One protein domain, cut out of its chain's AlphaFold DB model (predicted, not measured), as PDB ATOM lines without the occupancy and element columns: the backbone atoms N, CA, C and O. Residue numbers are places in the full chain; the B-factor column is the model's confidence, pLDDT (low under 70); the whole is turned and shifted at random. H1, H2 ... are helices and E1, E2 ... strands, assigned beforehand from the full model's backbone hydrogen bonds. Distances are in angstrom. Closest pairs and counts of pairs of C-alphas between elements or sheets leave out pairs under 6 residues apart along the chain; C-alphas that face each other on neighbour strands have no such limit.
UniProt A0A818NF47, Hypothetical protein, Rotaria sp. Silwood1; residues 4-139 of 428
ATOM      1  N   VAL A   4     123.166 -27.766 -19.556       92.69
ATOM      2  CA  VAL A   4     124.136 -26.749 -19.949       92.69
ATOM      3  C   VAL A   4     125.481 -27.396 -20.215       92.69
ATOM      4  O   VAL A   4     126.020 -28.108 -19.372       92.69
ATOM      5  N   GLU A   5     126.044 -27.119 -21.380       94.31
ATOM      6  CA  GLU A   5     127.406 -27.479 -21.731       94.31
ATOM      7  C   GLU A   5     128.357 -26.324 -21.442       94.31
ATOM      8  O   GLU A   5     128.124 -25.172 -21.814       94.31
ATOM      9  N   ILE A   6     129.431 -26.646 -20.728       94.75
ATOM     10  CA  ILE A   6     130.462 -25.700 -20.331       94.75
ATOM     11  C   ILE A   6     131.585 -25.767 -21.361       94.75
ATOM     12  O   ILE A   6     132.158 -26.826 -21.602       94.75
ATOM     13  N   THR A   7     131.944 -24.620 -21.932       91.75
ATOM     14  CA  THR A   7     133.192 -24.452 -22.684       91.75
ATOM     15  C   THR A   7     134.133 -23.590 -21.858       91.75
ATOM     16  O   THR A   7     133.904 -22.391 -21.677       91.75
ATOM     17  N   GLN A   8     135.177 -24.217 -21.313       85.00
ATOM     18  CA  GLN A   8     136.086 -23.587 -20.355       85.00
ATOM     19  C   GLN A   8     136.659 -22.275 -20.916       85.00
ATOM     20  O   GLN A   8     137.027 -22.196 -22.086       85.00
ATOM     21  N   GLN A   9     136.721 -21.240 -20.071       85.25
ATOM     22  CA  GLN A   9     137.216 -19.896 -20.412       85.25
ATOM     23  C   GLN A   9     136.459 -19.171 -21.537       85.25
ATOM     24  O   GLN A   9     136.923 -18.134 -22.013       85.25
ATOM     25  N   ARG A  10     135.300 -19.683 -21.972       91.75
ATOM     26  CA  ARG A  10     134.567 -19.126 -23.113       91.75
ATOM     27  C   ARG A  10     133.092 -18.898 -22.828       91.75
ATOM     28  O   ARG A  10     132.642 -17.762 -22.941       91.75
ATOM     29  N   SER A  11     132.330 -19.947 -22.533       94.50
ATOM     30  CA  SER A  11     130.867 -19.861 -22.553       94.50
ATOM     31  C   SER A  11     130.174 -20.987 -21.793       94.50
ATOM     32  O   SER A  11     130.755 -22.034 -21.499       94.50
ATOM     33  N   ILE A  12     128.891 -20.764 -21.522       95.25
ATOM     34  CA  ILE A  12     127.920 -21.820 -21.247       95.25
ATOM     35  C   ILE A  12     126.886 -21.845 -22.369       95.25
ATOM     36  O   ILE A  12     126.460 -20.789 -22.842       95.25
ATOM     37  N   HIS A  13     126.472 -23.027 -22.810       94.06
ATOM     38  CA  HIS A  13     125.507 -23.138 -23.897       94.06
ATOM     39  C   HIS A  13     124.548 -24.309 -23.743       94.06
ATOM     40  O   HIS A  13     124.777 -25.262 -23.007       94.06
ATOM     41  N   THR A  14     123.448 -24.212 -24.469       91.75
ATOM     42  CA  THR A  14     122.480 -25.277 -24.696       91.75
ATOM     43  C   THR A  14     122.403 -25.541 -26.197       91.75
ATOM     44  O   THR A  14     123.093 -24.913 -26.997       91.75
ATOM     45  N   THR A  15     121.505 -26.429 -26.619       87.88
ATOM     46  CA  THR A  15     121.217 -26.617 -28.047       87.88
ATOM     47  C   THR A  15     120.551 -25.404 -28.705       87.88
ATOM     48  O   THR A  15     120.534 -25.326 -29.931       87.88
ATOM     49  N   LYS A  16     119.984 -24.471 -27.925       88.88
ATOM     50  CA  LYS A  16     119.238 -23.312 -28.444       88.88
ATOM     51  C   LYS A  16     119.997 -21.991 -28.349       88.88
ATOM     52  O   LYS A  16     119.738 -21.091 -29.142       88.88
ATOM     53  N   TRP A  17     120.895 -21.847 -27.377       93.31
ATOM     54  CA  TRP A  17     121.543 -20.571 -27.089       93.31
ATOM     55  C   TRP A  17     122.910 -20.751 -26.430       93.31
ATOM     56  O   TRP A  17     123.174 -21.768 -25.798       93.31
ATOM     57  N   GLU A  18     123.759 -19.729 -26.536       95.56
ATOM     58  CA  GLU A  18     125.091 -19.673 -25.931       95.56
ATOM     59  C   GLU A  18     125.292 -18.310 -25.253       95.56
ATOM     60  O   GLU A  18     125.047 -17.264 -25.855       95.56
ATOM     61  N   ILE A  19     125.745 -18.324 -23.999       96.44
ATOM     62  CA  ILE A  19     126.170 -17.138 -23.253       96.44
ATOM     63  C   ILE A  19     127.696 -17.163 -23.166       96.44
ATOM     64  O   ILE A  19     128.279 -18.050 -22.545       96.44
ATOM     65  N   ILE A  20     128.334 -16.174 -23.785       96.69
ATOM     66  CA  ILE A  20     129.787 -16.063 -23.938       96.69
ATOM     67  C   ILE A  20     130.322 -14.970 -23.016       96.69
ATOM     68  O   ILE A  20     129.751 -13.879 -22.919       96.69
ATOM     69  N   LEU A  21     131.457 -15.237 -22.376       96.31
ATOM     70  CA  LEU A  21     132.220 -14.228 -21.650       96.31
ATOM     71  C   LEU A  21     132.517 -13.024 -22.552       96.31
ATOM     72  O   LEU A  21     132.837 -13.149 -23.733       96.31
ATOM     73  N   GLY A  22     132.373 -11.829 -21.991       95.88
ATOM     74  CA  GLY A  22     132.509 -10.565 -22.701       95.88
ATOM     75  C   GLY A  22     131.243 -10.083 -23.420       95.88
ATOM     76  O   GLY A  22     131.242  -8.934 -23.874       95.88
ATOM     77  N   MET A  23     130.168 -10.882 -23.512       97.56
ATOM     78  CA  MET A  23     128.870 -10.396 -24.007       97.56
ATOM     79  C   MET A  23     128.368  -9.231 -23.153       97.56
ATOM     80  O   MET A  23     128.525  -9.232 -21.932       97.56
ATOM     81  N   SER A  24     127.752  -8.229 -23.781       97.50
ATOM     82  CA  SER A  24     127.165  -7.119 -23.030       97.50
ATOM     83  C   SER A  24     125.898  -7.554 -22.299       97.50
ATOM     84  O   SER A  24     125.168  -8.438 -22.760       97.50
ATOM     85  N   LEU A  25     125.586  -6.880 -21.190       93.75
ATOM     86  CA  LEU A  25     124.352  -7.086 -20.431       93.75
ATOM     87  C   LEU A  25     123.111  -7.042 -21.338       93.75
ATOM     88  O   LEU A  25     122.229  -7.891 -21.237       93.75
ATOM     89  N   TYR A  26     123.083  -6.114 -22.299       95.00
ATOM     90  CA  TYR A  26     122.017  -6.028 -23.299       95.00
ATOM     91  C   TYR A  26     121.904  -7.287 -24.172       95.00
ATOM     92  O   TYR A  26     120.796  -7.782 -24.388       95.00
ATOM     93  N   GLN A  27     123.025  -7.812 -24.677       97.00
ATOM     94  CA  GLN A  27     123.024  -9.021 -25.506       97.00
ATOM     95  C   GLN A  27     122.487 -10.221 -24.727       97.00
ATOM     96  O   GLN A  27     121.659 -10.961 -25.256       97.00
ATOM     97  N   VAL A  28     122.909 -10.374 -23.469       96.12
ATOM     98  CA  VAL A  28     122.435 -11.463 -22.611       96.12
ATOM     99  C   VAL A  28     120.948 -11.298 -22.312       96.12
ATOM    100  O   VAL A  28     120.186 -12.222 -22.563       96.12
ATOM    101  N   ILE A  29     120.479 -10.119 -21.892       93.88
ATOM    102  CA  ILE A  29     119.045  -9.881 -21.644       93.88
ATOM    103  C   ILE A  29     118.206 -10.162 -22.896       93.88
ATOM    104  O   ILE A  29     117.134 -10.760 -22.800       93.88
ATOM    105  N   LYS A  30     118.677  -9.747 -24.079       95.44
ATOM    106  CA  LYS A  30     117.988 -10.021 -25.344       95.44
ATOM    107  C   LYS A  30     117.896 -11.523 -25.617       95.44
ATOM    108  O   LYS A  30     116.821 -11.991 -25.977       95.44
ATOM    109  N   LEU A  31     118.987 -12.260 -25.414       95.06
ATOM    110  CA  LEU A  31     119.027 -13.714 -25.568       95.06
ATOM    111  C   LEU A  31     118.072 -14.405 -24.590       95.06
ATOM    112  O   LEU A  31     117.298 -15.261 -25.006       95.06
ATOM    113  N   LEU A  32     118.067 -13.996 -23.319       91.12
ATOM    114  CA  LEU A  32     117.175 -14.558 -22.301       91.12
ATOM    115  C   LEU A  32     115.701 -14.308 -22.644       91.12
ATOM    116  O   LEU A  32     114.890 -15.221 -22.552       91.12
ATOM    117  N   LYS A  33     115.359 -13.104 -23.122       91.62
ATOM    118  CA  LYS A  33     114.001 -12.775 -23.589       91.62
ATOM    119  C   LYS A  33     113.558 -13.591 -24.804       91.62
ATOM    120  O   LYS A  33     112.367 -13.791 -24.986       91.62
ATOM    121  N   GLN A  34     114.490 -14.013 -25.656       92.88
ATOM    122  CA  GLN A  34     114.195 -14.847 -26.827       92.88
ATOM    123  C   GLN A  34     114.017 -16.334 -26.479       92.88
ATOM    124  O   GLN A  34     113.575 -17.094 -27.335       92.88
ATOM    125  N   ASN A  35     114.374 -16.741 -25.257       89.88
ATOM    126  CA  ASN A  35     114.345 -18.127 -24.779       89.88
ATOM    127  C   ASN A  35     113.571 -18.233 -23.448       89.88
ATOM    128  O   ASN A  35     113.951 -18.977 -22.538       89.88
ATOM    129  N   ASP A  36     112.491 -17.457 -23.317       85.56
ATOM    130  CA  ASP A  36     111.621 -17.406 -22.134       85.56
ATOM    131  C   ASP A  36     110.794 -18.694 -21.931       85.56
ATOM    132  O   ASP A  36     110.280 -18.957 -20.840       85.56
ATOM    133  N   ASP A  37     110.733 -19.553 -22.953       84.50
ATOM    134  CA  ASP A  37     110.207 -20.916 -22.872       84.50
ATOM    135  C   ASP A  37     111.062 -21.815 -21.961       84.50
ATOM    136  O   ASP A  37     110.520 -22.658 -21.235       84.50
ATOM    137  N   GLN A  38     112.386 -21.617 -21.973       80.69
ATOM    138  CA  GLN A  38     113.354 -22.384 -21.187       80.69
ATOM    139  C   GLN A  38     113.750 -21.695 -19.878       80.69
ATOM    140  O   GLN A  38     113.923 -22.384 -18.873       80.69
ATOM    141  N   ILE A  39     113.874 -20.365 -19.871       82.31
ATOM    142  CA  ILE A  39     114.419 -19.601 -18.743       82.31
ATOM    143  C   ILE A  39     113.305 -18.774 -18.104       82.31
ATOM    144  O   ILE A  39     112.903 -17.733 -18.615       82.31
ATOM    145  N   LYS A  40     112.792 -19.248 -16.965       74.69
ATOM    146  CA  LYS A  40     111.546 -18.717 -16.381       74.69
ATOM    147  C   LYS A  40     111.723 -17.748 -15.220       74.69
ATOM    148  O   LYS A  40     110.786 -17.024 -14.900       74.69
ATOM    149  N   SER A  41     112.876 -17.745 -14.555       80.88
ATOM    150  CA  SER A  41     113.110 -16.870 -13.406       80.88
ATOM    151  C   SER A  41     114.453 -16.183 -13.538       80.88
ATOM    152  O   SER A  41     115.498 -16.818 -13.433       80.88
ATOM    153  N   VAL A  42     114.391 -14.884 -13.819       86.25
ATOM    154  CA  VAL A  42     115.547 -14.017 -14.016       86.25
ATOM    155  C   VAL A  42     115.411 -12.826 -13.083       86.25
ATOM    156  O   VAL A  42     114.435 -12.081 -13.165       86.25
ATOM    157  N   VAL A  43     116.399 -12.634 -12.216       85.81
ATOM    158  CA  VAL A  43     116.480 -11.485 -11.312       85.81
ATOM    159  C   VAL A  43     117.724 -10.682 -11.664       85.81
ATOM    160  O   VAL A  43     118.828 -11.214 -11.635       85.81
ATOM    161  N   LEU A  44     117.546  -9.405 -11.998       87.00
ATOM    162  CA  LEU A  44     118.646  -8.462 -12.179       87.00
ATOM    163  C   LEU A  44     118.862  -7.698 -10.870       87.00
ATOM    164  O   LEU A  44     117.935  -7.055 -10.379       87.00
ATOM    165  N   VAL A  45     120.076  -7.745 -10.337       84.94
ATOM    166  CA  VAL A  45     120.488  -7.012  -9.137       84.94
ATOM    167  C   VAL A  45     121.532  -5.976  -9.534       84.94
ATOM    168  O   VAL A  45     122.487  -6.285 -10.248       84.94
ATOM    169  N   TYR A  46     121.325  -4.741  -9.085       85.50
ATOM    170  CA  TYR A  46     122.205  -3.597  -9.312       85.50
ATOM    171  C   TYR A  46     121.945  -2.525  -8.248       85.50
ATOM    172  O   TYR A  46     120.927  -2.572  -7.554       85.50
ATOM    173  N   ASN A  47     122.855  -1.559  -8.124       83.12
ATOM    174  CA  ASN A  47     122.650  -0.386  -7.278       83.12
ATOM    175  C   ASN A  47     121.853   0.678  -8.054       83.12
ATOM    176  O   ASN A  47     122.295   1.162  -9.090       83.12
ATOM    177  N   ASP A  48     120.666   1.032  -7.572       81.00
ATOM    178  CA  ASP A  48     119.767   1.987  -8.227       81.00
ATOM    179  C   ASP A  48     120.198   3.450  -8.044       81.00
ATOM    180  O   ASP A  48     119.946   4.286  -8.912       81.00
ATOM    181  N   LYS A  49     120.870   3.759  -6.930       84.06
ATOM    182  CA  LYS A  49     121.361   5.104  -6.597       84.06
ATOM    183  C   LYS A  49     122.704   5.415  -7.241       84.06
ATOM    184  O   LYS A  49     122.939   6.561  -7.613       84.06
ATOM    185  N   ASP A  50     123.565   4.409  -7.357       85.44
ATOM    186  CA  ASP A  50     124.870   4.519  -8.013       85.44
ATOM    187  C   ASP A  50     125.156   3.277  -8.876       85.44
ATOM    188  O   ASP A  50     125.818   2.339  -8.426       85.44
ATOM    189  N   PRO A  51     124.647   3.241 -10.123       81.44
ATOM    190  CA  PRO A  51     124.697   2.046 -10.965       81.44
ATOM    191  C   PRO A  51     126.097   1.549 -11.322       81.44
ATOM    192  O   PRO A  51     126.232   0.395 -11.714       81.44
ATOM    193  N   LEU A  52     127.126   2.391 -11.200       87.56
ATOM    194  CA  LEU A  52     128.502   2.034 -11.552       87.56
ATOM    195  C   LEU A  52     129.336   1.624 -10.330       87.56
ATOM    196  O   LEU A  52     130.470   1.170 -10.496       87.56
ATOM    197  N   SER A  53     128.794   1.750  -9.110       84.06
ATOM    198  CA  SER A  53     129.520   1.451  -7.869       84.06
ATOM    199  C   SER A  53     129.757  -0.038  -7.634       84.06
ATOM    200  O   SER A  53     130.580  -0.405  -6.799       84.06
ATOM    201  N   ALA A  54     128.964  -0.896  -8.273       81.69
ATOM    202  CA  ALA A  54     128.968  -2.334  -8.066       81.69
ATOM    203  C   ALA A  54     128.600  -3.057  -9.361       81.69
ATOM    204  O   ALA A  54     127.916  -2.506 -10.222       81.69
ATOM    205  N   ASP A  55     129.062  -4.296  -9.485       89.12
ATOM    206  CA  ASP A  55     128.745  -5.140 -10.630       89.12
ATOM    207  C   ASP A  55     127.242  -5.406 -10.739       89.12
ATOM    208  O   ASP A  55     126.527  -5.535  -9.740       89.12
ATOM    209  N   TYR A  56     126.774  -5.558 -11.975       89.19
ATOM    210  CA  TYR A  56     125.421  -6.034 -12.229       89.19
ATOM    211  C   TYR A  56     125.428  -7.553 -12.145       89.19
ATOM    212  O   TYR A  56     126.275  -8.203 -12.761       89.19
ATOM    213  N   THR A  57     124.454  -8.134 -11.452       91.12
ATOM    214  CA  THR A  57     124.293  -9.589 -11.440       91.12
ATOM    215  C   THR A  57     122.944  -9.993 -11.998       91.12
ATOM    216  O   THR A  57     121.912  -9.402 -11.686       91.12
ATOM    217  N   LEU A  58     122.951 -10.994 -12.870       91.19
ATOM    218  CA  LEU A  58     121.754 -11.553 -13.472       91.19
ATOM    219  C   LEU A  58     121.639 -13.005 -13.013       91.19
ATOM    220  O   LEU A  58     122.418 -13.867 -13.413       91.19
ATOM    221  N   ASN A  59     120.673 -13.251 -12.136       88.88
ATOM    222  CA  ASN A  59     120.451 -14.532 -11.492       88.88
ATOM    223  C   ASN A  59     119.332 -15.312 -12.194       88.88
ATOM    224  O   ASN A  59     118.167 -14.911 -12.140       88.88
ATOM    225  N   LEU A  60     119.685 -16.435 -12.815       89.31
ATOM    226  CA  LEU A  60     118.761 -17.417 -13.371       89.31
ATOM    227  C   LEU A  60     118.400 -18.401 -12.249       89.31
ATOM    228  O   LEU A  60     118.953 -19.496 -12.144       89.31
ATOM    229  N   SER A  61     117.503 -17.985 -11.358       77.62
ATOM    230  CA  SER A  61     117.342 -18.595 -10.028       77.62
ATOM    231  C   SER A  61     116.798 -20.026 -10.025       77.62
ATOM    232  O   SER A  61     117.077 -20.798  -9.107       77.62
ATOM    233  N   ASN A  62     116.052 -20.408 -11.063       82.38
ATOM    234  CA  ASN A  62     115.562 -21.779 -11.233       82.38
ATOM    235  C   ASN A  62     116.627 -22.733 -11.780       82.38
ATOM    236  O   ASN A  62     116.496 -23.945 -11.615       82.38
ATOM    237  N   ASP A  63     117.646 -22.181 -12.435       81.75
ATOM    238  CA  ASP A  63     118.652 -22.922 -13.193       81.75
ATOM    239  C   ASP A  63     120.046 -22.770 -12.588       81.75
ATOM    240  O   ASP A  63     121.012 -23.285 -13.142       81.75
ATOM    241  N   SER A  64     120.143 -22.128 -11.416       87.44
ATOM    242  CA  SER A  64     121.343 -22.160 -10.588       87.44
ATOM    243  C   SER A  64     122.576 -21.524 -11.250       87.44
ATOM    244  O   SER A  64     123.716 -21.903 -10.982       87.44
ATOM    245  N   ILE A  65     122.331 -20.535 -12.118       92.44
ATOM    246  CA  ILE A  65     123.347 -19.781 -12.858       92.44
ATOM    247  C   ILE A  65     123.260 -18.311 -12.452       92.44
ATOM    248  O   ILE A  65     122.207 -17.685 -12.564       92.44
ATOM    249  N   LEU A  66     124.381 -17.744 -12.027       93.38
ATOM    250  CA  LEU A  66     124.541 -16.333 -11.714       93.38
ATOM    251  C   LEU A  66     125.567 -15.718 -12.669       93.38
ATOM    252  O   LEU A  66     126.690 -16.193 -12.803       93.38
ATOM    253  N   LEU A  67     125.169 -14.667 -13.374       95.62
ATOM    254  CA  LEU A  67     125.999 -13.991 -14.367       95.62
ATOM    255  C   LEU A  67     126.443 -12.640 -13.818       95.62
ATOM    256  O   LEU A  67     125.596 -11.804 -13.508       95.62
ATOM    257  N   HIS A  68     127.749 -12.407 -13.736       95.56
ATOM    258  CA  HIS A  68     128.313 -11.161 -13.220       95.56
ATOM    259  C   HIS A  68     128.845 -10.295 -14.356       95.56
ATOM    260  O   HIS A  68     129.689 -10.728 -15.148       95.56
ATOM    261  N   PHE A  69     128.389  -9.050 -14.411       95.25
ATOM    262  CA  PHE A  69     128.792  -8.066 -15.404       95.25
ATOM    263  C   PHE A  69     129.553  -6.937 -14.729       95.25
ATOM    264  O   PHE A  69     129.103  -6.388 -13.727       95.25
ATOM    265  N   ASP A  70     130.685  -6.581 -15.322       94.94
ATOM    266  CA  ASP A  70     131.509  -5.459 -14.883       94.94
ATOM    267  C   ASP A  70     130.696  -4.158 -14.776       94.94
ATOM    268  O   ASP A  70     129.947  -3.823 -15.698       94.94
ATOM    269  N   SER A  71     130.840  -3.424 -13.669       90.62
ATOM    270  CA  SER A  71     130.016  -2.238 -13.391       90.62
ATOM    271  C   SER A  71     130.161  -1.122 -14.433       90.62
ATOM    272  O   SER A  71     129.195  -0.419 -14.719       90.62
ATOM    273  N   ILE A  72     131.339  -0.978 -15.053       91.00
ATOM    274  CA  ILE A  72     131.626   0.101 -16.008       91.00
ATOM    275  C   ILE A  72     131.346  -0.357 -17.438       91.00
ATOM    276  O   ILE A  72     130.608   0.285 -18.184       91.00
ATOM    277  N   THR A  73     131.957  -1.465 -17.849       95.38
ATOM    278  CA  THR A  73     131.881  -1.946 -19.233       95.38
ATOM    279  C   THR A  73     130.599  -2.719 -19.521       95.38
ATOM    280  O   THR A  73     130.275  -2.938 -20.691       95.38
ATOM    281  N   GLN A  74     129.875  -3.142 -18.477       94.06
ATOM    282  CA  GLN A  74     128.659  -3.957 -18.555       94.06
ATOM    283  C   GLN A  74     128.851  -5.230 -19.386       94.06
ATOM    284  O   GLN A  74     127.925  -5.714 -20.045       94.06
ATOM    285  N   ARG A  75     130.074  -5.770 -19.386       97.44
ATOM    286  CA  ARG A  75     130.426  -7.019 -20.058       97.44
ATOM    287  C   ARG A  75     130.458  -8.160 -19.059       97.44
ATOM    288  O   ARG A  75     130.950  -8.000 -17.944       97.44
ATOM    289  N   LEU A  76     129.941  -9.310 -19.482       97.50
ATOM    290  CA  LEU A  76     129.956 -10.538 -18.701       97.50
ATOM    291  C   LEU A  76     131.405 -10.911 -18.391       97.50
ATOM    292  O   LEU A  76     132.178 -11.179 -19.309       97.50
ATOM    293  N   LYS A  77     131.767 -10.933 -17.112       94.75
ATOM    294  CA  LYS A  77     133.128 -11.259 -16.671       94.75
ATOM    295  C   LYS A  77     133.223 -12.600 -15.954       94.75
ATOM    296  O   LYS A  77     134.296 -13.197 -15.933       94.75
ATOM    297  N   LEU A  78     132.117 -13.077 -15.388       94.75
ATOM    298  CA  LEU A  78     132.088 -14.313 -14.619       94.75
ATOM    299  C   LEU A  78     130.726 -14.994 -14.728       94.75
ATOM    300  O   LEU A  78     129.683 -14.354 -14.602       94.75
ATOM    301  N   ILE A  79     130.763 -16.304 -14.941       95.88
ATOM    302  CA  ILE A  79     129.617 -17.201 -14.836       95.88
ATOM    303  C   ILE A  79     129.802 -18.002 -13.552       95.88
ATOM    304  O   ILE A  79     130.813 -18.671 -13.370       95.88
ATOM    305  N   GLU A  80     128.838 -17.943 -12.653       93.88
ATOM    306  CA  GLU A  80     128.858 -18.666 -11.390       93.88
ATOM    307  C   GLU A  80     127.732 -19.701 -11.372       93.88
ATOM    308  O   GLU A  80     126.591 -19.410 -11.727       93.88
ATOM    309  N   LEU A  81     128.063 -20.928 -10.984       93.19
ATOM    310  CA  LEU A  81     127.139 -22.048 -10.853       93.19
ATOM    311  C   LEU A  81     126.987 -22.383  -9.372       93.19
ATOM    312  O   LEU A  81     127.965 -22.749  -8.720       93.19
ATOM    313  N   TYR A  82     125.771 -22.288  -8.845       87.56
ATOM    314  CA  TYR A  82     125.476 -22.492  -7.424       87.56
ATOM    315  C   TYR A  82     124.359 -23.517  -7.247       87.56
ATOM    316  O   TYR A  82     123.497 -23.617  -8.097       87.56
ATOM    317  N   ASP A  83     124.321 -24.289  -6.156       86.19
ATOM    318  CA  ASP A  83     123.304 -25.351  -5.971       86.19
ATOM    319  C   ASP A  83     123.233 -26.314  -7.180       86.19
ATOM    320  O   ASP A  83     122.243 -26.410  -7.910       86.19
ATOM    321  N   LEU A  84     124.327 -27.056  -7.385       88.25
ATOM    322  CA  LEU A  84     124.562 -27.938  -8.539       88.25
ATOM    323  C   LEU A  84     123.565 -29.116  -8.665       88.25
ATOM    324  O   LEU A  84     123.710 -29.953  -9.551       88.25
ATOM    325  N   LYS A  85     122.543 -29.190  -7.800       86.19
ATOM    326  CA  LYS A  85     121.387 -30.100  -7.910       86.19
ATOM    327  C   LYS A  85     120.371 -29.643  -8.956       86.19
ATOM    328  O   LYS A  85     119.621 -30.469  -9.475       86.19
ATOM    329  N   LYS A  86     120.294 -28.335  -9.222       86.88
ATOM    330  CA  LYS A  86     119.249 -27.715 -10.059       86.88
ATOM    331  C   LYS A  86     119.669 -27.466 -11.503       86.88
ATOM    332  O   LYS A  86     118.874 -26.943 -12.280       86.88
ATOM    333  N   VAL A  87     120.880 -27.866 -11.871       89.00
ATOM    334  CA  VAL A  87     121.421 -27.728 -13.223       89.00
ATOM    335  C   VAL A  87     122.104 -29.022 -13.628       89.00
ATOM    336  O   VAL A  87     122.802 -29.634 -12.823       89.00
ATOM    337  N   LYS A  88     121.902 -29.454 -14.874       91.62
ATOM    338  CA  LYS A  88     122.626 -30.588 -15.447       91.62
ATOM    339  C   LYS A  88     123.755 -30.058 -16.314       91.62
ATOM    340  O   LYS A  88     123.513 -29.262 -17.212       91.62
ATOM    341  N   LEU A  89     124.970 -30.495 -16.041       92.81
ATOM    342  CA  LEU A  89     126.191 -29.945 -16.593       92.81
ATOM    343  C   LEU A  89     126.880 -30.966 -17.487       92.81
ATOM    344  O   LEU A  89     127.003 -32.148 -17.147       92.81
ATOM    345  N   LYS A  90     127.332 -30.477 -18.638       92.50
ATOM    346  CA  LYS A  90     128.126 -31.214 -19.609       92.50
ATOM    347  C   LYS A  90     129.493 -30.584 -19.799       92.50
ATOM    348  O   LYS A  90     129.635 -29.363 -19.748       92.50
ATOM    349  N   TYR A  91     130.469 -31.434 -20.082       90.81
ATOM    350  CA  TYR A  91     131.797 -31.041 -20.521       90.81
ATOM    351  C   TYR A  91     132.279 -32.016 -21.600       90.81
ATOM    352  O   TYR A  91     132.181 -33.231 -21.417       90.81
ATOM    353  N   PHE A  92     132.724 -31.494 -22.749       87.50
ATOM    354  CA  PHE A  92     133.028 -32.285 -23.953       87.50
ATOM    355  C   PHE A  92     131.909 -33.283 -24.317       87.50
ATOM    356  O   PHE A  92     132.154 -34.471 -24.522       87.50
ATOM    357  N   GLY A  93     130.655 -32.818 -24.325       84.62
ATOM    358  CA  GLY A  93     129.467 -33.633 -24.604       84.62
ATOM    359  C   GLY A  93     129.042 -34.621 -23.504       84.62
ATOM    360  O   GLY A  93     127.929 -35.152 -23.565       84.62
ATOM    361  N   ASN A  94     129.861 -34.847 -22.471       85.56
ATOM    362  CA  ASN A  94     129.579 -35.808 -21.404       85.56
ATOM    363  C   ASN A  94     128.914 -35.134 -20.203       85.56
ATOM    364  O   ASN A  94     129.411 -34.132 -19.696       85.56
ATOM    365  N   CYS A  95     127.801 -35.697 -19.724       88.00
ATOM    366  CA  CYS A  95     127.168 -35.233 -18.488       88.00
ATOM    367  C   CYS A  95     127.984 -35.704 -17.289       88.00
ATOM    368  O   CYS A  95     128.255 -36.900 -17.184       88.00
ATOM    369  N   PHE A  96     128.305 -34.800 -16.369       88.12
ATOM    370  CA  PHE A  96     129.083 -35.149 -15.178       88.12
ATOM    371  C   PHE A  96     128.325 -34.986 -13.861       88.12
ATOM    372  O   PHE A  96     128.859 -35.278 -12.795       88.12
ATOM    373  N   ASN A  97     127.064 -34.558 -13.915       88.44
ATOM    374  CA  ASN A  97     126.174 -34.587 -12.765       88.44
ATOM    375  C   ASN A  97     124.735 -34.964 -13.143       88.44
ATOM    376  O   ASN A  97     124.353 -35.067 -14.314       88.44
ATOM    377  N   SER A  98     123.923 -35.165 -12.109       82.31
ATOM    378  CA  SER A  98     122.481 -35.361 -12.203       82.31
ATOM    379  C   SER A  98     121.787 -34.796 -10.953       82.31
ATOM    380  O   SER A  98     122.456 -34.481  -9.970       82.31
ATOM    381  N   PRO A  99     120.444 -34.702 -10.922       74.56
ATOM    382  CA  PRO A  99     119.724 -34.297  -9.711       74.56
ATOM    383  C   PRO A  99     120.005 -35.204  -8.506       74.56
ATOM    384  O   PRO A  99     119.883 -34.775  -7.361       74.56
ATOM    385  N   GLN A 100     120.343 -36.471  -8.764       78.69
ATOM    386  CA  GLN A 100     120.649 -37.474  -7.746       78.69
ATOM    387  C   GLN A 100     122.138 -37.491  -7.377       78.69
ATOM    388  O   GLN A 100     122.473 -37.825  -6.243       78.69
ATOM    389  N   ILE A 101     123.018 -37.135  -8.317       81.75
ATOM    390  CA  ILE A 101     124.474 -37.160  -8.161       81.75
ATOM    391  C   ILE A 101     124.994 -35.738  -8.336       81.75
ATOM    392  O   ILE A 101     125.214 -35.265  -9.451       81.75
ATOM    393  N   VAL A 102     125.168 -35.059  -7.205       84.25
ATOM    394  CA  VAL A 102     125.755 -33.718  -7.145       84.25
ATOM    395  C   VAL A 102     127.265 -33.861  -7.281       84.25
ATOM    396  O   VAL A 102     127.835 -34.679  -6.557       84.25
ATOM    397  N   PRO A 103     127.917 -33.101  -8.171       83.94
ATOM    398  CA  PRO A 103     129.351 -33.231  -8.342       83.94
ATOM    399  C   PRO A 103     130.042 -32.720  -7.075       83.94
ATOM    400  O   PRO A 103     129.656 -31.679  -6.533       83.94
ATOM    401  N   THR A 104     131.031 -33.462  -6.582       85.50
ATOM    402  CA  THR A 104     131.876 -33.024  -5.465       85.50
ATOM    403  C   THR A 104     133.004 -32.115  -5.956       85.50
ATOM    404  O   THR A 104     133.221 -31.961  -7.160       85.50
ATOM    405  N   ILE A 105     133.746 -31.515  -5.021       83.12
ATOM    406  CA  ILE A 105     134.959 -30.734  -5.314       83.12
ATOM    407  C   ILE A 105     135.955 -31.593  -6.109       83.12
ATOM    408  O   ILE A 105     136.516 -31.138  -7.103       83.12
ATOM    409  N   GLU A 106     136.135 -32.850  -5.710       80.25
ATOM    410  CA  GLU A 106     137.010 -33.816  -6.375       80.25
ATOM    411  C   GLU A 106     136.538 -34.091  -7.802       80.25
ATOM    412  O   GLU A 106     137.346 -34.027  -8.723       80.25
ATOM    413  N   ASN A 107     135.231 -34.292  -8.009       83.56
ATOM    414  CA  ASN A 107     134.693 -34.514  -9.351       83.56
ATOM    415  C   ASN A 107     134.925 -33.309 -10.269       83.56
ATOM    416  O   ASN A 107     135.281 -33.486 -11.430       83.56
ATOM    417  N   ILE A 108     134.757 -32.078  -9.771       87.75
ATOM    418  CA  ILE A 108     135.051 -30.884 -10.575       87.75
ATOM    419  C   ILE A 108     136.556 -30.782 -10.878       87.75
ATOM    420  O   ILE A 108     136.920 -30.485 -12.015       87.75
ATOM    421  N   ASN A 109     137.432 -31.090  -9.917       82.50
ATOM    422  CA  ASN A 109     138.886 -31.096 -10.128       82.50
ATOM    423  C   ASN A 109     139.342 -32.148 -11.150       82.50
ATOM    424  O   ASN A 109     140.253 -31.874 -11.926       82.50
ATOM    425  N   GLU A 110     138.723 -33.329 -11.179       81.69
ATOM    426  CA  GLU A 110     139.015 -34.364 -12.184       81.69
ATOM    427  C   GLU A 110     138.656 -33.907 -13.605       81.69
ATOM    428  O   GLU A 110     139.334 -34.268 -14.565       81.69
ATOM    429  N   ILE A 111     137.610 -33.090 -13.746       83.81
ATOM    430  CA  ILE A 111     137.071 -32.666 -15.046       83.81
ATOM    431  C   ILE A 111     137.781 -31.422 -15.583       83.81
ATOM    432  O   ILE A 111     138.121 -31.361 -16.764       83.81
ATOM    433  N   PHE A 112     137.980 -30.417 -14.731       82.50
ATOM    434  CA  PHE A 112     138.523 -29.110 -15.124       82.50
ATOM    435  C   PHE A 112     140.007 -28.936 -14.757       82.50
ATOM    436  O   PHE A 112     140.614 -27.915 -15.100       82.50
ATOM    437  N   GLY A 113     140.589 -29.930 -14.085       72.06
ATOM    438  CA  GLY A 113     141.934 -29.900 -13.520       72.06
ATOM    439  C   GLY A 113     141.982 -29.143 -12.184       72.06
ATOM    440  O   GLY A 113     141.234 -28.182 -11.994       72.06
ATOM    441  N   PRO A 114     142.907 -29.486 -11.267       65.62
ATOM    442  CA  PRO A 114     143.080 -28.812  -9.973       65.62
ATOM    443  C   PRO A 114     143.805 -27.460 -10.120       65.62
ATOM    444  O   PRO A 114     144.663 -27.096  -9.317       65.62
ATOM    445  N   THR A 115     143.525 -26.733 -11.201       52.53
ATOM    446  CA  THR A 115     144.356 -25.634 -11.704       52.53
ATOM    447  C   THR A 115     144.305 -24.374 -10.841       52.53
ATOM    448  O   THR A 115     145.145 -23.496 -11.038       52.53
ATOM    449  N   ARG A 116     143.372 -24.265  -9.879       56.41
ATOM    450  CA  ARG A 116     143.282 -23.138  -8.931       56.41
ATOM    451  C   ARG A 116     142.720 -23.573  -7.568       56.41
ATOM    452  O   ARG A 116     141.745 -24.326  -7.540       56.41
ATOM    453  N   PRO A 117     143.291 -23.105  -6.442       60.25
ATOM    454  CA  PRO A 117     142.702 -23.329  -5.126       60.25
ATOM    455  C   PRO A 117     141.345 -22.617  -5.041       60.25
ATOM    456  O   PRO A 117     141.180 -21.524  -5.580       60.25
ATOM    457  N   GLY A 118     140.371 -23.254  -4.396       73.44
ATOM    458  CA  GLY A 118     139.097 -22.613  -4.088       73.44
ATOM    459  C   GLY A 118     139.114 -21.894  -2.740       73.44
ATOM    460  O   GLY A 118     139.893 -22.248  -1.853       73.44
ATOM    461  N   ASP A 119     138.232 -20.912  -2.581       77.62
ATOM    462  CA  ASP A 119     138.100 -20.096  -1.381       77.62
ATOM    463  C   ASP A 119     137.060 -20.704  -0.432       77.62
ATOM    464  O   ASP A 119     135.877 -20.819  -0.764       77.62
ATOM    465  N   TYR A 120     137.490 -21.098   0.771       78.12
ATOM    466  CA  TYR A 120     136.586 -21.572   1.821       78.12
ATOM    467  C   TYR A 120     136.172 -20.429   2.747       78.12
ATOM    468  O   TYR A 120     137.001 -19.855   3.459       78.12
ATOM    469  N   ASN A 121     134.873 -20.153   2.812       73.38
ATOM    470  CA  ASN A 121     134.301 -19.255   3.801       73.38
ATOM    471  C   ASN A 121     133.833 -20.060   5.024       73.38
ATOM    472  O   ASN A 121     132.871 -20.829   4.963       73.38
ATOM    473  N   ARG A 122     134.526 -19.852   6.152       69.56
ATOM    474  CA  ARG A 122     134.252 -20.526   7.431       69.56
ATOM    475  C   ARG A 122     132.919 -20.120   8.061       69.56
ATOM    476  O   ARG A 122     132.327 -20.940   8.753       69.56
ATOM    477  N   GLU A 123     132.461 -18.888   7.845       72.25
ATOM    478  CA  GLU A 123     131.220 -18.373   8.439       72.25
ATOM    479  C   GLU A 123     129.987 -18.966   7.754       72.25
ATOM    480  O   GLU A 123     129.043 -19.382   8.420       72.25
ATOM    481  N   SER A 124     130.016 -19.062   6.423       69.69
ATOM    482  CA  SER A 124     128.925 -19.625   5.619       69.69
ATOM    483  C   SER A 124     129.065 -21.123   5.334       69.69
ATOM    484  O   SER A 124     128.184 -21.699   4.696       69.69
ATOM    485  N   GLN A 125     130.157 -21.762   5.780       78.19
ATOM    486  CA  GLN A 125     130.509 -23.152   5.453       78.19
ATOM    487  C   GLN A 125     130.412 -23.440   3.946       78.19
ATOM    488  O   GLN A 125     129.899 -24.479   3.518       78.19
ATOM    489  N   SER A 126     130.869 -22.488   3.132       79.75
ATOM    490  CA  SER A 126     130.783 -22.556   1.674       79.75
ATOM    491  C   SER A 126     132.166 -22.565   1.039       79.75
ATOM    492  O   SER A 126     133.099 -21.967   1.567       79.75
ATOM    493  N   PHE A 127     132.288 -23.203  -0.118       82.56
ATOM    494  CA  PHE A 127     133.525 -23.269  -0.891       82.56
ATOM    495  C   PHE A 127     133.284 -22.764  -2.312       82.56
ATOM    496  O   PHE A 127     132.319 -23.175  -2.959       82.56
ATOM    497  N   LEU A 128     134.158 -21.887  -2.795       84.19
ATOM    498  CA  LEU A 128     134.128 -21.349  -4.151       84.19
ATOM    499  C   LEU A 128     135.309 -21.900  -4.937       84.19
ATOM    500  O   LEU A 128     136.448 -21.665  -4.568       84.19
ATOM    501  N   MET A 129     135.064 -22.606  -6.033       87.44
ATOM    502  CA  MET A 129     136.124 -23.069  -6.924       87.44
ATOM    503  C   MET A 129     136.186 -22.182  -8.163       87.44
ATOM    504  O   MET A 129     135.235 -22.142  -8.946       87.44
ATOM    505  N   HIS A 130     137.303 -21.481  -8.339       86.69
ATOM    506  CA  HIS A 130     137.465 -20.475  -9.384       86.69
ATOM    507  C   HIS A 130     138.222 -21.011 -10.598       86.69
ATOM    508  O   HIS A 130     139.365 -21.440 -10.502       86.69
ATOM    509  N   PHE A 131     137.632 -20.859 -11.775       87.19
ATOM    510  CA  PHE A 131     138.262 -21.033 -13.080       87.19
ATOM    511  C   PHE A 131     138.198 -19.703 -13.848       87.19
ATOM    512  O   PHE A 131     137.385 -18.837 -13.517       87.19
ATOM    513  N   PRO A 132     139.036 -19.477 -14.876       85.19
ATOM    514  CA  PRO A 132     138.926 -18.264 -15.684       85.19
ATOM    515  C   PRO A 132     137.509 -18.109 -16.263       85.19
ATOM    516  O   PRO A 132     137.079 -18.905 -17.097       85.19
ATOM    517  N   GLY A 133     136.776 -17.103 -15.771       88.62
ATOM    518  CA  GLY A 133     135.407 -16.782 -16.180       88.62
ATOM    519  C   GLY A 133     134.313 -17.762 -15.738       88.62
ATOM    520  O   GLY A 133     133.158 -17.572 -16.114       88.62
ATOM    521  N   LEU A 134     134.630 -18.775 -14.927       92.75
ATOM    522  CA  LEU A 134     133.664 -19.747 -14.406       92.75
ATOM    523  C   LEU A 134     133.923 -20.005 -12.920       92.75
ATOM    524  O   LEU A 134     135.065 -20.181 -12.519       92.75
ATOM    525  N   THR A 135     132.897 -20.050 -12.080       91.94
ATOM    526  CA  THR A 135     133.037 -20.407 -10.660       91.94
ATOM    527  C   THR A 135     131.985 -21.425 -10.251       91.94
ATOM    528  O   THR A 135     130.825 -21.295 -10.631       91.94
ATOM    529  N   PHE A 136     132.386 -22.428  -9.471       91.75
ATOM    530  CA  PHE A 136     131.470 -23.376  -8.839       91.75
ATOM    531  C   PHE A 136     131.333 -23.049  -7.358       91.75
ATOM    532  O   PHE A 136     132.330 -22.945  -6.647       91.75
ATOM    533  N   PHE A 137     130.097 -22.920  -6.896       88.94
ATOM    534  CA  PHE A 137     129.768 -22.622  -5.515       88.94
ATOM    535  C   PHE A 137     129.161 -23.843  -4.821       88.94
ATOM    536  O   PHE A 137     128.137 -24.391  -5.243       88.94
ATOM    537  N   PHE A 138     129.787 -24.247  -3.721       86.31
ATOM    538  CA  PHE A 138     129.410 -25.403  -2.920       86.31
ATOM    539  C   PHE A 138     128.958 -24.949  -1.525       86.31
ATOM    540  O   PHE A 138     129.704 -24.288  -0.804       86.31
ATOM    541  N   ASN A 139     127.738 -25.326  -1.137       77.12
ATOM    542  CA  ASN A 139     127.119 -24.974   0.145       77.12
ATOM    543  C   ASN A 139     127.273 -26.077   1.200       77.12
ATOM    544  O   ASN A 139     127.254 -27.255   0.854       77.12
TER     545      ASN A 139
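AT A GLANCE: This is residues 4 to 139 of the 428 residues of the protein "Hypothetical protein" of Rotaria sp. Silwood1 (UniProt A0A818NF47). A strongly twisted sheet of seven strands, E4 E5 E6 E7 E11 E10 E9, bends through this domain with E7 near the middle, and over one of its faces lie H1, a smaller sheet of four strands, E3 E2 E1 E8, and H2, one after another. The two sheets are only partly face to face, with E3 coming near E7. The printed part has 136 residues, with two named helices and eleven named strands in the order E1 E2 E3 H1 E4 E5 E6 E7 E8 H2 E9 E10 E11. Both sheets are mixed, in the orders E4 E5 E6 E7 E11 E10 E9 and E3 E2 E1 E8; the class is mixed, helices and strands, in two layers, with H1 and H2 on one face of the larger sheet. The whole is compact, with a radius of gyration of the C-alphas of 14.9 A and spans of 41 by 36 by 23 A.

IN THESE COORDINATES: Find C-alpha 42 at (115.547, -14.017, -14.016), where E4, residues 42 to 45, begins the larger sheet. Its next strands are E5, residues 56 to 60, 13.2 A long, E6, residues 65 to 69, 13.2 A, and E7, residues 76 to 82, 17.0 A. Then look for E9, residues 119 to 121, E10, residues 126 to 131, 16.6 A, and E11, residues 134 to 138, 13.5 A, ending at C-alpha 138, (129.410, -25.403, -2.920). The smaller sheet holds E1, residues 4 to 7, E2, residues 11 to 13, E3, residues 18 to 20, and E8, residues 87 to 91, 13.1 A. H1, residues 25 to 34, is 14.3 A long, and H2, residues 105 to 112, is 10.6 A.

HOW THE PARTS SIT: E4 E5 E6 E7, E9 E10 E11 and E1 E2 E3 are meanders, each strand the antiparallel neighbour of the one before. Look at the hairpin E5 and E6, where N 58 and O 67 are within hydrogen-bond range at 2.8 A. E7 and E11 are parallel at 25 degrees, with N 135 and O 79 at 2.8 A. H1 is on this sheet at a height of 10.2 A, along the strands, 13 degrees from E5 on the local plane. H2 is on it at 10.2 A, over E10, with Ile 105 and Met 129 the closest C-alphas, 7.9 A. H1 is also on the smaller sheet; its closest C-alphas with E3 are Val 28 and Ile 19, 6.8 A. There E1 and E8 are parallel at 36 degrees, with N 90 and O 4 at 2.8 A. The closest C-alphas of E3 and E7 are Ile 20 and Leu 76, 7.6 A. H1 and H2 are apart; in both, every O i to N i+4 pair is within hydrogen-bond range.

THE WHOLE: The two C-alphas farthest apart are those of Lys 49 and Asn 94, 44.3 A. The printed part has no cut, and its one long link is E8 to H2, 13 residues. The mean pLDDT of the printed part is 86.8; look for values under 70 at residues 114 to 117, 122 and 124.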